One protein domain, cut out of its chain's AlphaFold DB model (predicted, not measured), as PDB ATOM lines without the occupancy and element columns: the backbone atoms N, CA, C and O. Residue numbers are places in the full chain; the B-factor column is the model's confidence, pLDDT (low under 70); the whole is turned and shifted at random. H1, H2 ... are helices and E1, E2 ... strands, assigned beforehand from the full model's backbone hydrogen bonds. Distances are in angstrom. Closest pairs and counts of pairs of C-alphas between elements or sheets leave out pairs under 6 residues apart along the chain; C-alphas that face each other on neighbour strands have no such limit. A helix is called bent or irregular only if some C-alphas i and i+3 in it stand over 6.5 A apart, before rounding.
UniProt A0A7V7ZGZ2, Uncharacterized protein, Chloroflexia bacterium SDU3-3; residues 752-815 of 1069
ATOM      1  N   ASP A 752      -3.622  27.909 282.846       54.41
ATOM      2  CA  ASP A 752      -3.634  28.232 281.425       54.41
ATOM      3  C   ASP A 752      -3.432  29.748 281.287       54.41
ATOM      4  O   ASP A 752      -4.082  30.524 282.001       54.41
ATOM      5  N   GLY A 753      -2.528  30.169 280.393       60.69
ATOM      6  CA  GLY A 753      -1.939  31.523 280.325       60.69
ATOM      7  C   GLY A 753      -2.877  32.685 279.956       60.69
ATOM      8  O   GLY A 753      -2.429  33.692 279.420       60.69
ATOM      9  N   LYS A 754      -4.178  32.531 280.211       68.81
ATOM     10  CA  LYS A 754      -5.265  33.496 280.010       68.81
ATOM     11  C   LYS A 754      -5.951  33.897 281.330       68.81
ATOM     12  O   LYS A 754      -6.955  34.605 281.300       68.81
ATOM     13  N   SER A 755      -5.474  33.405 282.484       76.19
ATOM     14  CA  SER A 755      -6.048  33.721 283.802       76.19
ATOM     15  C   SER A 755      -5.005  33.885 284.912       76.19
ATOM     16  O   SER A 755      -4.013  33.159 284.961       76.19
ATOM     17  N   VAL A 756      -5.279  34.804 285.841       82.12
ATOM     18  CA  VAL A 756      -4.461  35.122 287.021       82.12
ATOM     19  C   VAL A 756      -5.246  34.813 288.292       82.12
ATOM     20  O   VAL A 756      -6.414  35.181 288.413       82.12
ATOM     21  N   ALA A 757      -4.593  34.194 289.278       84.94
ATOM     22  CA  ALA A 757      -5.105  34.112 290.646       84.94
ATOM     23  C   ALA A 757      -4.602  35.312 291.465       84.94
ATOM     24  O   ALA A 757      -3.393  35.548 291.527       84.94
ATOM     25  N   VAL A 758      -5.509  36.051 292.108       81.62
ATOM     26  CA  VAL A 758      -5.187  37.237 292.911       81.62
ATOM     27  C   VAL A 758      -5.735  37.106 294.326       81.62
ATOM     28  O   VAL A 758      -6.900  36.774 294.513       81.62
ATOM     29  N   ALA A 759      -4.925  37.437 295.329       86.62
ATOM     30  CA  ALA A 759      -5.387  37.640 296.698       86.62
ATOM     31  C   ALA A 759      -5.055  39.056 297.167       86.62
ATOM     32  O   ALA A 759      -3.918  39.517 297.023       86.62
ATOM     33  N   ARG A 760      -6.025  39.732 297.797       75.50
ATOM     34  CA  ARG A 760      -5.738  40.934 298.586       75.50
ATOM     35  C   ARG A 760      -5.426  40.495 300.011       75.50
ATOM     36  O   ARG A 760      -6.300  40.405 300.870       75.50
ATOM     37  N   THR A 761      -4.163  40.168 300.245       73.62
ATOM     38  CA  THR A 761      -3.662  39.859 301.589       73.62
ATOM     39  C   THR A 761      -3.496  41.145 302.406       73.62
ATOM     40  O   THR A 761      -3.566  42.253 301.873       73.62
ATOM     41  N   THR A 762      -3.241  41.019 303.707       52.66
ATOM     42  CA  THR A 762      -2.880  42.152 304.581       52.66
ATOM     43  C   THR A 762      -1.543  42.806 304.213       52.66
ATOM     44  O   THR A 762      -1.309  43.951 304.586       52.66
ATOM     45  N   GLU A 763      -0.690  42.107 303.461       53.88
ATOM     46  CA  GLU A 763       0.570  42.612 302.889       53.88
ATOM     47  C   GLU A 763       0.350  43.378 301.567       53.88
ATOM     48  O   GLU A 763       1.304  43.851 300.956       53.88
ATOM     49  N   GLY A 764      -0.900  43.478 301.101       70.81
ATOM     50  CA  GLY A 764      -1.264  44.061 299.815       70.81
ATOM     51  C   GLY A 764      -1.663  43.015 298.774       70.81
ATOM     52  O   GLY A 764      -2.050  41.881 299.085       70.81
ATOM     53  N   LEU A 765      -1.617  43.432 297.511       79.50
ATOM     54  CA  LEU A 765      -2.114  42.660 296.380       79.50
ATOM     55  C   LEU A 765      -1.045  41.682 295.870       79.50
ATOM     56  O   LEU A 765       0.017  42.096 295.400       79.50
ATOM     57  N   ARG A 766      -1.331  40.378 295.951       86.50
ATOM     58  CA  ARG A 766      -0.467  39.310 295.432       86.50
ATOM     59  C   ARG A 766      -1.135  38.617 294.245       86.50
ATOM     60  O   ARG A 766      -2.217  38.052 294.398       86.50
ATOM     61  N   MET A 767      -0.478  38.628 293.088       86.56
ATOM     62  CA  MET A 767      -0.893  37.940 291.858       86.56
ATOM     63  C   MET A 767       0.019  36.730 291.637       86.56
ATOM     64  O   MET A 767       1.235  36.873 291.698       86.56
ATOM     65  N   HIS A 768      -0.540  35.532 291.446       82.94
ATOM     66  CA  HIS A 768       0.216  34.262 291.447       82.94
ATOM     67  C   HIS A 768       1.137  34.095 292.679       82.94
ATOM     68  O   HIS A 768       2.234  33.554 292.589       82.94
ATOM     69  N   GLY A 769       0.739  34.635 293.837       80.94
ATOM     70  CA  GLY A 769       1.574  34.688 295.046       80.94
ATOM     71  C   GLY A 769       2.685  35.753 295.029       80.94
ATOM     72  O   GLY A 769       3.135  36.163 296.100       80.94
ATOM     73  N   HIS A 770       3.073  36.270 293.861       82.31
ATOM     74  CA  HIS A 770       4.040  37.357 293.695       82.31
ATOM     75  C   HIS A 770       3.437  38.714 294.076       82.31
ATOM     76  O   HIS A 770       2.274  38.999 293.794       82.31
ATOM     77  N   ALA A 771       4.223  39.572 294.728       86.19
ATOM     78  CA  ALA A 771       3.762  40.899 295.135       86.19
ATOM     79  C   ALA A 771       3.708  41.853 293.932       86.19
ATOM     80  O   ALA A 771       4.656  41.916 293.144       86.19
ATOM     81  N   VAL A 772       2.618  42.614 293.819       86.44
ATOM     82  CA  VAL A 772       2.495  43.736 292.879       86.44
ATOM     83  C   VAL A 772       3.382  44.889 293.365       86.44
ATOM     84  O   VAL A 772       3.206  45.382 294.475       86.44
ATOM     85  N   ARG A 773       4.343  45.311 292.536       84.44
ATOM     86  CA  ARG A 773       5.282  46.417 292.796       84.44
ATOM     87  C   ARG A 773       4.815  47.753 292.219       84.44
ATOM     88  O   ARG A 773       5.071  48.788 292.824       84.44
ATOM     89  N   ARG A 774       4.174  47.744 291.046       85.12
ATOM     90  CA  ARG A 774       3.608  48.931 290.376       85.12
ATOM     91  C   ARG A 774       2.337  48.561 289.614       85.12
ATOM     92  O   ARG A 774       2.191  47.416 289.192       85.12
ATOM     93  N   SER A 775       1.470  49.541 289.396       84.75
ATOM     94  CA  SER A 775       0.306  49.471 288.507       84.75
ATOM     95  C   SER A 775       0.306  50.685 287.579       84.75
ATOM     96  O   SER A 775       0.459  51.809 288.056       84.75
ATOM     97  N   LEU A 776       0.123  50.466 286.281       90.38
ATOM     98  CA  LEU A 776       0.000  51.495 285.253       90.38
ATOM     99  C   LEU A 776      -1.396  51.400 284.633       90.38
ATOM    100  O   LEU A 776      -1.765  50.335 284.142       90.38
ATOM    101  N   VAL A 777      -2.161  52.492 284.653       87.25
ATOM    102  CA  VAL A 777      -3.477  52.563 283.999       87.25
ATOM    103  C   VAL A 777      -3.279  52.863 282.512       87.25
ATOM    104  O   VAL A 777      -2.488  53.741 282.167       87.25
ATOM    105  N   LEU A 778      -3.963  52.125 281.640       87.00
ATOM    106  CA  LEU A 778      -3.949  52.339 280.192       87.00
ATOM    107  C   LEU A 778      -5.032  53.356 279.767       87.00
ATOM    108  O   LEU A 778      -6.001  53.555 280.502       87.00
ATOM    109  N   PRO A 779      -4.923  53.977 278.573       79.25
ATOM    110  CA  PRO A 779      -5.905  54.955 278.087       79.25
ATOM    111  C   PRO A 779      -7.335  54.417 277.896       79.25
ATOM    112  O   PRO A 779      -8.274  55.204 277.846       79.25
ATOM    113  N   ASP A 780      -7.507  53.097 277.798       81.38
ATOM    114  CA  ASP A 780      -8.796  52.394 277.702       81.38
ATOM    115  C   ASP A 780      -9.402  52.023 279.076       81.38
ATOM    116  O   ASP A 780     -10.474  51.420 279.149       81.38
ATOM    117  N   GLY A 781      -8.723  52.377 280.174       84.88
ATOM    118  CA  GLY A 781      -9.110  52.041 281.546       84.88
ATOM    119  C   GLY A 781      -8.599  50.686 282.052       84.88
ATOM    120  O   GLY A 781      -8.822  50.366 283.223       84.88
ATOM    121  N   GLY A 782      -7.901  49.894 281.228       91.44
ATOM    122  CA  GLY A 782      -7.198  48.689 281.679       91.44
ATOM    123  C   GLY A 782      -6.040  49.005 282.636       91.44
ATOM    124  O   GLY A 782      -5.667  50.166 282.829       91.44
ATOM    125  N   GLN A 783      -5.430  47.980 283.242       91.44
ATOM    126  CA  GLN A 783      -4.252  48.156 284.110       91.44
ATOM    127  C   GLN A 783      -3.169  47.087 283.887       91.44
ATOM    128  O   GLN A 783      -3.451  45.889 283.917       91.44
ATOM    129  N   VAL A 784      -1.910  47.521 283.733       91.19
ATOM    130  CA  VAL A 784      -0.717  46.653 283.770       91.19
ATOM    131  C   VAL A 784      -0.090  46.684 285.160       91.19
ATOM    132  O   VAL A 784       0.339  47.729 285.644       91.19
ATOM    133  N   PHE A 785       0.037  45.518 285.779       91.12
ATOM    134  CA  PHE A 785       0.658  45.307 287.077       91.12
ATOM    135  C   PHE A 785       2.054  44.706 286.908       91.12
ATOM    136  O   PHE A 785       2.218  43.608 286.379       91.12
ATOM    137  N   GLN A 786       3.077  45.409 287.388       90.12
ATOM    138  CA  GLN A 786       4.435  44.881 287.483       90.12
ATOM    139  C   GLN A 786       4.564  44.109 288.795       90.12
ATOM    140  O   GLN A 786       4.511  44.703 289.870       90.12
ATOM    141  N   THR A 787       4.728  42.792 288.723       91.19
ATOM    142  CA  THR A 787       4.900  41.904 289.884       91.19
ATOM    143  C   THR A 787       6.366  41.494 290.057       91.19
ATOM    144  O   THR A 787       7.191  41.730 289.175       91.19
ATOM    145  N   THR A 788       6.710  40.813 291.157       76.88
ATOM    146  CA  THR A 788       8.021  40.139 291.273       76.88
ATOM    147  C   THR A 788       8.207  38.939 290.332       76.88
ATOM    148  O   THR A 788       9.314  38.418 290.273       76.88
ATOM    149  N   GLY A 789       7.168  38.501 289.610       80.81
ATOM    150  CA  GLY A 789       7.223  37.414 288.621       80.81
ATOM    151  C   GLY A 789       7.055  37.858 287.160       80.81
ATOM    152  O   GLY A 789       7.025  37.004 286.282       80.81
ATOM    153  N   GLY A 790       6.922  39.163 286.882       87.31
ATOM    154  CA  GLY A 790       6.695  39.702 285.531       87.31
ATOM    155  C   GLY A 790       5.548  40.717 285.442       87.31
ATOM    156  O   GLY A 790       4.951  41.093 286.456       87.31
ATOM    157  N   LEU A 791       5.252  41.178 284.223       88.62
ATOM    158  CA  LEU A 791       4.137  42.083 283.913       88.62
ATOM    159  C   LEU A 791       2.836  41.296 283.683       88.62
ATOM    160  O   LEU A 791       2.844  40.266 283.013       88.62
ATOM    161  N   VAL A 792       1.719  41.807 284.202       87.88
ATOM    162  CA  VAL A 792       0.376  41.215 284.090       87.88
ATOM    163  C   VAL A 792      -0.613  42.300 283.674       87.88
ATOM    164  O   VAL A 792      -0.774  43.269 284.407       87.88
ATOM    165  N   ALA A 793      -1.292  42.160 282.532       91.62
ATOM    166  CA  ALA A 793      -2.289  43.129 282.068       91.62
ATOM    167  C   ALA A 793      -3.727  42.614 282.262       91.62
ATOM    168  O   ALA A 793      -4.031  41.464 281.934       91.62
ATOM    169  N   LEU A 794      -4.602  43.480 282.780       91.31
ATOM    170  CA  LEU A 794      -6.025  43.228 283.029       91.31
ATOM    171  C   LEU A 794      -6.893  44.286 282.332       91.31
ATOM    172  O   LEU A 794      -6.521  45.461 282.290       91.31
ATOM    173  N   GLY A 795      -8.068  43.874 281.852       90.69
ATOM    174  CA  GLY A 795      -9.071  44.777 281.283       90.69
ATOM    175  C   GLY A 795      -9.719  45.705 282.326       90.69
ATOM    176  O   GLY A 795      -9.564  45.489 283.535       90.69
ATOM    177  N   PRO A 796     -10.457  46.743 281.888       87.56
ATOM    178  CA  PRO A 796     -11.077  47.727 282.784       87.56
ATOM    179  C   PRO A 796     -12.083  47.101 283.768       87.56
ATOM    180  O   PRO A 796     -12.117  47.463 284.945       87.56
ATOM    181  N   SER A 797     -12.862  46.114 283.317       81.75
ATOM    182  CA  SER A 797     -13.808  45.336 284.129       81.75
ATOM    183  C   SER A 797     -13.121  44.561 285.258       81.75
ATOM    184  O   SER A 797     -13.555  44.590 286.412       81.75
ATOM    185  N   GLU A 798     -12.025  43.886 284.934       90.31
ATOM    186  CA  GLU A 798     -11.223  43.070 285.839       90.31
ATOM    187  C   GLU A 798     -10.471  43.956 286.839       90.31
ATOM    188  O   GLU A 798     -10.441  43.650 288.031       90.31
ATOM    189  N   ALA A 799      -9.928  45.091 286.383       86.75
ATOM    190  CA  ALA A 799      -9.299  46.094 287.236       86.75
ATOM    191  C   ALA A 799     -10.293  46.707 288.244       86.75
ATOM    192  O   ALA A 799      -9.947  46.885 289.414       86.75
ATOM    193  N   ALA A 800     -11.545  46.959 287.847       86.19
ATOM    194  CA  ALA A 800     -12.587  47.441 288.756       86.19
ATOM    195  C   ALA A 800     -12.945  46.408 289.845       86.19
ATOM    196  O   ALA A 800     -12.975  46.742 291.034       86.19
ATOM    197  N   GLN A 801     -13.139  45.134 289.476       83.94
ATOM    198  CA  GLN A 801     -13.377  44.048 290.444       83.94
ATOM    199  C   GLN A 801     -12.192  43.871 291.408       83.94
ATOM    200  O   GLN A 801     -12.365  43.703 292.616       83.94
ATOM    201  N   LEU A 802     -10.972  43.970 290.879       85.62
ATOM    202  CA  LEU A 802      -9.727  43.884 291.633       85.62
ATOM    203  C   LEU A 802      -9.565  45.012 292.665       85.62
ATOM    204  O   LEU A 802      -9.021  44.782 293.750       85.62
ATOM    205  N   LEU A 803     -10.036  46.221 292.343       77.75
ATOM    206  CA  LEU A 803     -10.054  47.369 293.252       77.75
ATOM    207  C   LEU A 803     -11.064  47.176 294.397       77.75
ATOM    208  O   LEU A 803     -10.739  47.504 295.543       77.75
ATOM    209  N   ALA A 804     -12.218  46.564 294.117       81.56
ATOM    210  CA  ALA A 804     -13.277  46.286 295.092       81.56
ATOM    211  C   ALA A 804     -13.003  45.092 296.039       81.56
ATOM    212  O   ALA A 804     -13.672  44.966 297.064       81.56
ATOM    213  N   LEU A 805     -12.029  44.223 295.735       76.94
ATOM    214  CA  LEU A 805     -11.777  42.985 296.489       76.94
ATOM    215  C   LEU A 805     -11.466  43.238 297.991       76.94
ATOM    216  O   LEU A 805     -10.536  43.991 298.298       76.94
ATOM    217  N   PRO A 806     -12.172  42.604 298.951       73.88
ATOM    218  CA  PRO A 806     -11.884  42.745 300.382       73.88
ATOM    219  C   PRO A 806     -10.541  42.136 300.813       73.88
ATOM    220  O   PRO A 806     -10.064  41.153 300.245       73.88
ATOM    221  N   VAL A 807      -9.947  42.683 301.880       74.62
ATOM    222  CA  VAL A 807      -8.736  42.113 302.495       74.62
ATOM    223  C   VAL A 807      -9.062  40.758 303.129       74.62
ATOM    224  O   VAL A 807     -10.026  40.634 303.880       74.62
ATOM    225  N   GLY A 808      -8.244  39.745 302.838       65.50
ATOM    226  CA  GLY A 808      -8.452  38.361 303.276       65.50
ATOM    227  C   GLY A 808      -9.228  37.490 302.281       65.50
ATOM    228  O   GLY A 808      -9.442  36.314 302.565       65.50
ATOM    229  N   GLN A 809      -9.619  38.026 301.119       74.50
ATOM    230  CA  GLN A 809     -10.261  37.268 300.039       74.50
ATOM    231  C   GLN A 809      -9.346  37.095 298.815       74.50
ATOM    232  O   GLN A 809      -8.362  37.821 298.622       74.50
ATOM    233  N   ALA A 810      -9.684  36.104 297.986       79.81
ATOM    234  CA  ALA A 810      -8.998  35.776 296.743       79.81
ATOM    235  C   ALA A 810     -10.004  35.556 295.603       79.81
ATOM    236  O   ALA A 810     -11.116  35.085 295.833       79.81
ATOM    237  N   LEU A 811      -9.594  35.903 294.384       82.44
ATOM    238  CA  LEU A 811     -10.400  35.904 293.163       82.44
ATOM    239  C   LEU A 811      -9.533  35.446 291.973       82.44
ATOM    240  O   LEU A 811      -8.303  35.502 292.037       82.44
ATOM    241  N   ARG A 812     -10.152  34.996 290.878       86.69
ATOM    242  CA  ARG A 812      -9.461  34.625 289.630       86.69
ATOM    243  C   ARG A 812      -9.992  35.502 288.495       86.69
ATOM    244  O   ARG A 812     -11.203  35.622 288.353       86.69
ATOM    245  N   LEU A 813      -9.096  36.131 287.737       87.00
ATOM    246  CA  LEU A 813      -9.407  37.133 286.707       87.00
ATOM    247  C   LEU A 813      -8.784  36.742 285.359       87.00
ATOM    248  O   LEU A 813      -7.812  35.985 285.326       87.00
ATOM    249  N   ALA A 814      -9.336  37.249 284.254       86.12
ATOM    250  CA  ALA A 814      -8.806  37.036 282.906       86.12
ATOM    251  C   ALA A 814      -7.663  38.015 282.577       86.12
ATOM    252  O   ALA A 814      -7.644  39.136 283.086       86.12
ATOM    253  N   THR A 815      -6.723  37.610 281.718       83.88
ATOM    254  CA  THR A 815      -5.616  38.464 281.249       83.88
ATOM    255  C   THR A 815      -5.749  38.865 279.787       83.88
ATOM    256  O   THR A 815      -6.183  38.082 278.943       83.88
TER     257      THR A 815
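This is residues 752 to 815 of the 1069 residues of an uncharacterized protein of Chloroflexia bacterium SDU3-3 (UniProt A0A7V7ZGZ2). One antiparallel sheet of six strands is strongly twisted and curled like part of a barrel, folded back on itself so that E5 and E4 face E2, E1 and E6 across the hinge strand E3. One short helix, H1, packs on this sheet near E6 and E4. The printed part has 64 residues, with the named elements E1, E2, E3, E4, E5, H1 and E6 along the chain and the sheet order E5, E4, E3, E2, E1, E6. Its class is mixed, helices and strands. The whole is compact and rounded, with a radius of gyration of the C-alphas of 10.7 A and spans of 30 by 24 by 23 A.

The sheet is a folded sheet, bent back on itself into two leaves that face each other: E5, residues 790 to 794, and E4, residues 783 to 787, face E2, residues 764 to 767, E1, residues 755 to 761, and E6, residues 810 to 814, with 15 pairs of C-alphas within 11 A. The hinge is E3, residues 770 to 777, which bends by 61 degrees at residue 773. Its pairing is staggered: residues 770 to 771 pair with E2, and residues 772 to 777 with E4. E1 to E5 form a meander, each strand the antiparallel neighbour of the one before, and each two in succession are a hairpin. Within hydrogen-bond range are N 785 and O 792 of E4 and E5, 2.8 A; N 776 and O 784 of E3 and E4, 2.8 A; N 770 and O 767 of E3 and E2, 2.9 A; N 759 and O 766 of E1 and E2, 2.9 A; and N 758 and O 811 of E1 and E6, 2.8 A. The closest C-alphas of the edge strands E5 and E6 are those of Leu 794 and Ala 814, 6.8 A apart. E4 and E6 are apart. H1, residues 796 to 804, is on the sheet at a height of 7.5 A, over none of the strands, but only just: 2 of its C-alphas fall on E5. Its closest C-alphas to E6 are Glu 798 and Leu 813, 6.3 A. Every O i to N i+4 pair in H1 is within hydrogen-bond range.

E1 begins at C-alpha 755 (-6.048, 33.721, 283.802) and is 19.0 A long; E3 is 19.5 A. E2 measures 10.0 A, E4 12.5 A, E5 13.4 A and H1 12.6 A. E6, 13.9 A long, ends at C-alpha 814 (-8.806, 37.036, 282.906).

The C-alphas of Pro 779 and Gly 808, the two farthest apart, are 30.3 A apart. The printed part has no cut, and its links between named elements are tight. Confidence is under 70 at residues 752 to 754, 762 to 763 and 808.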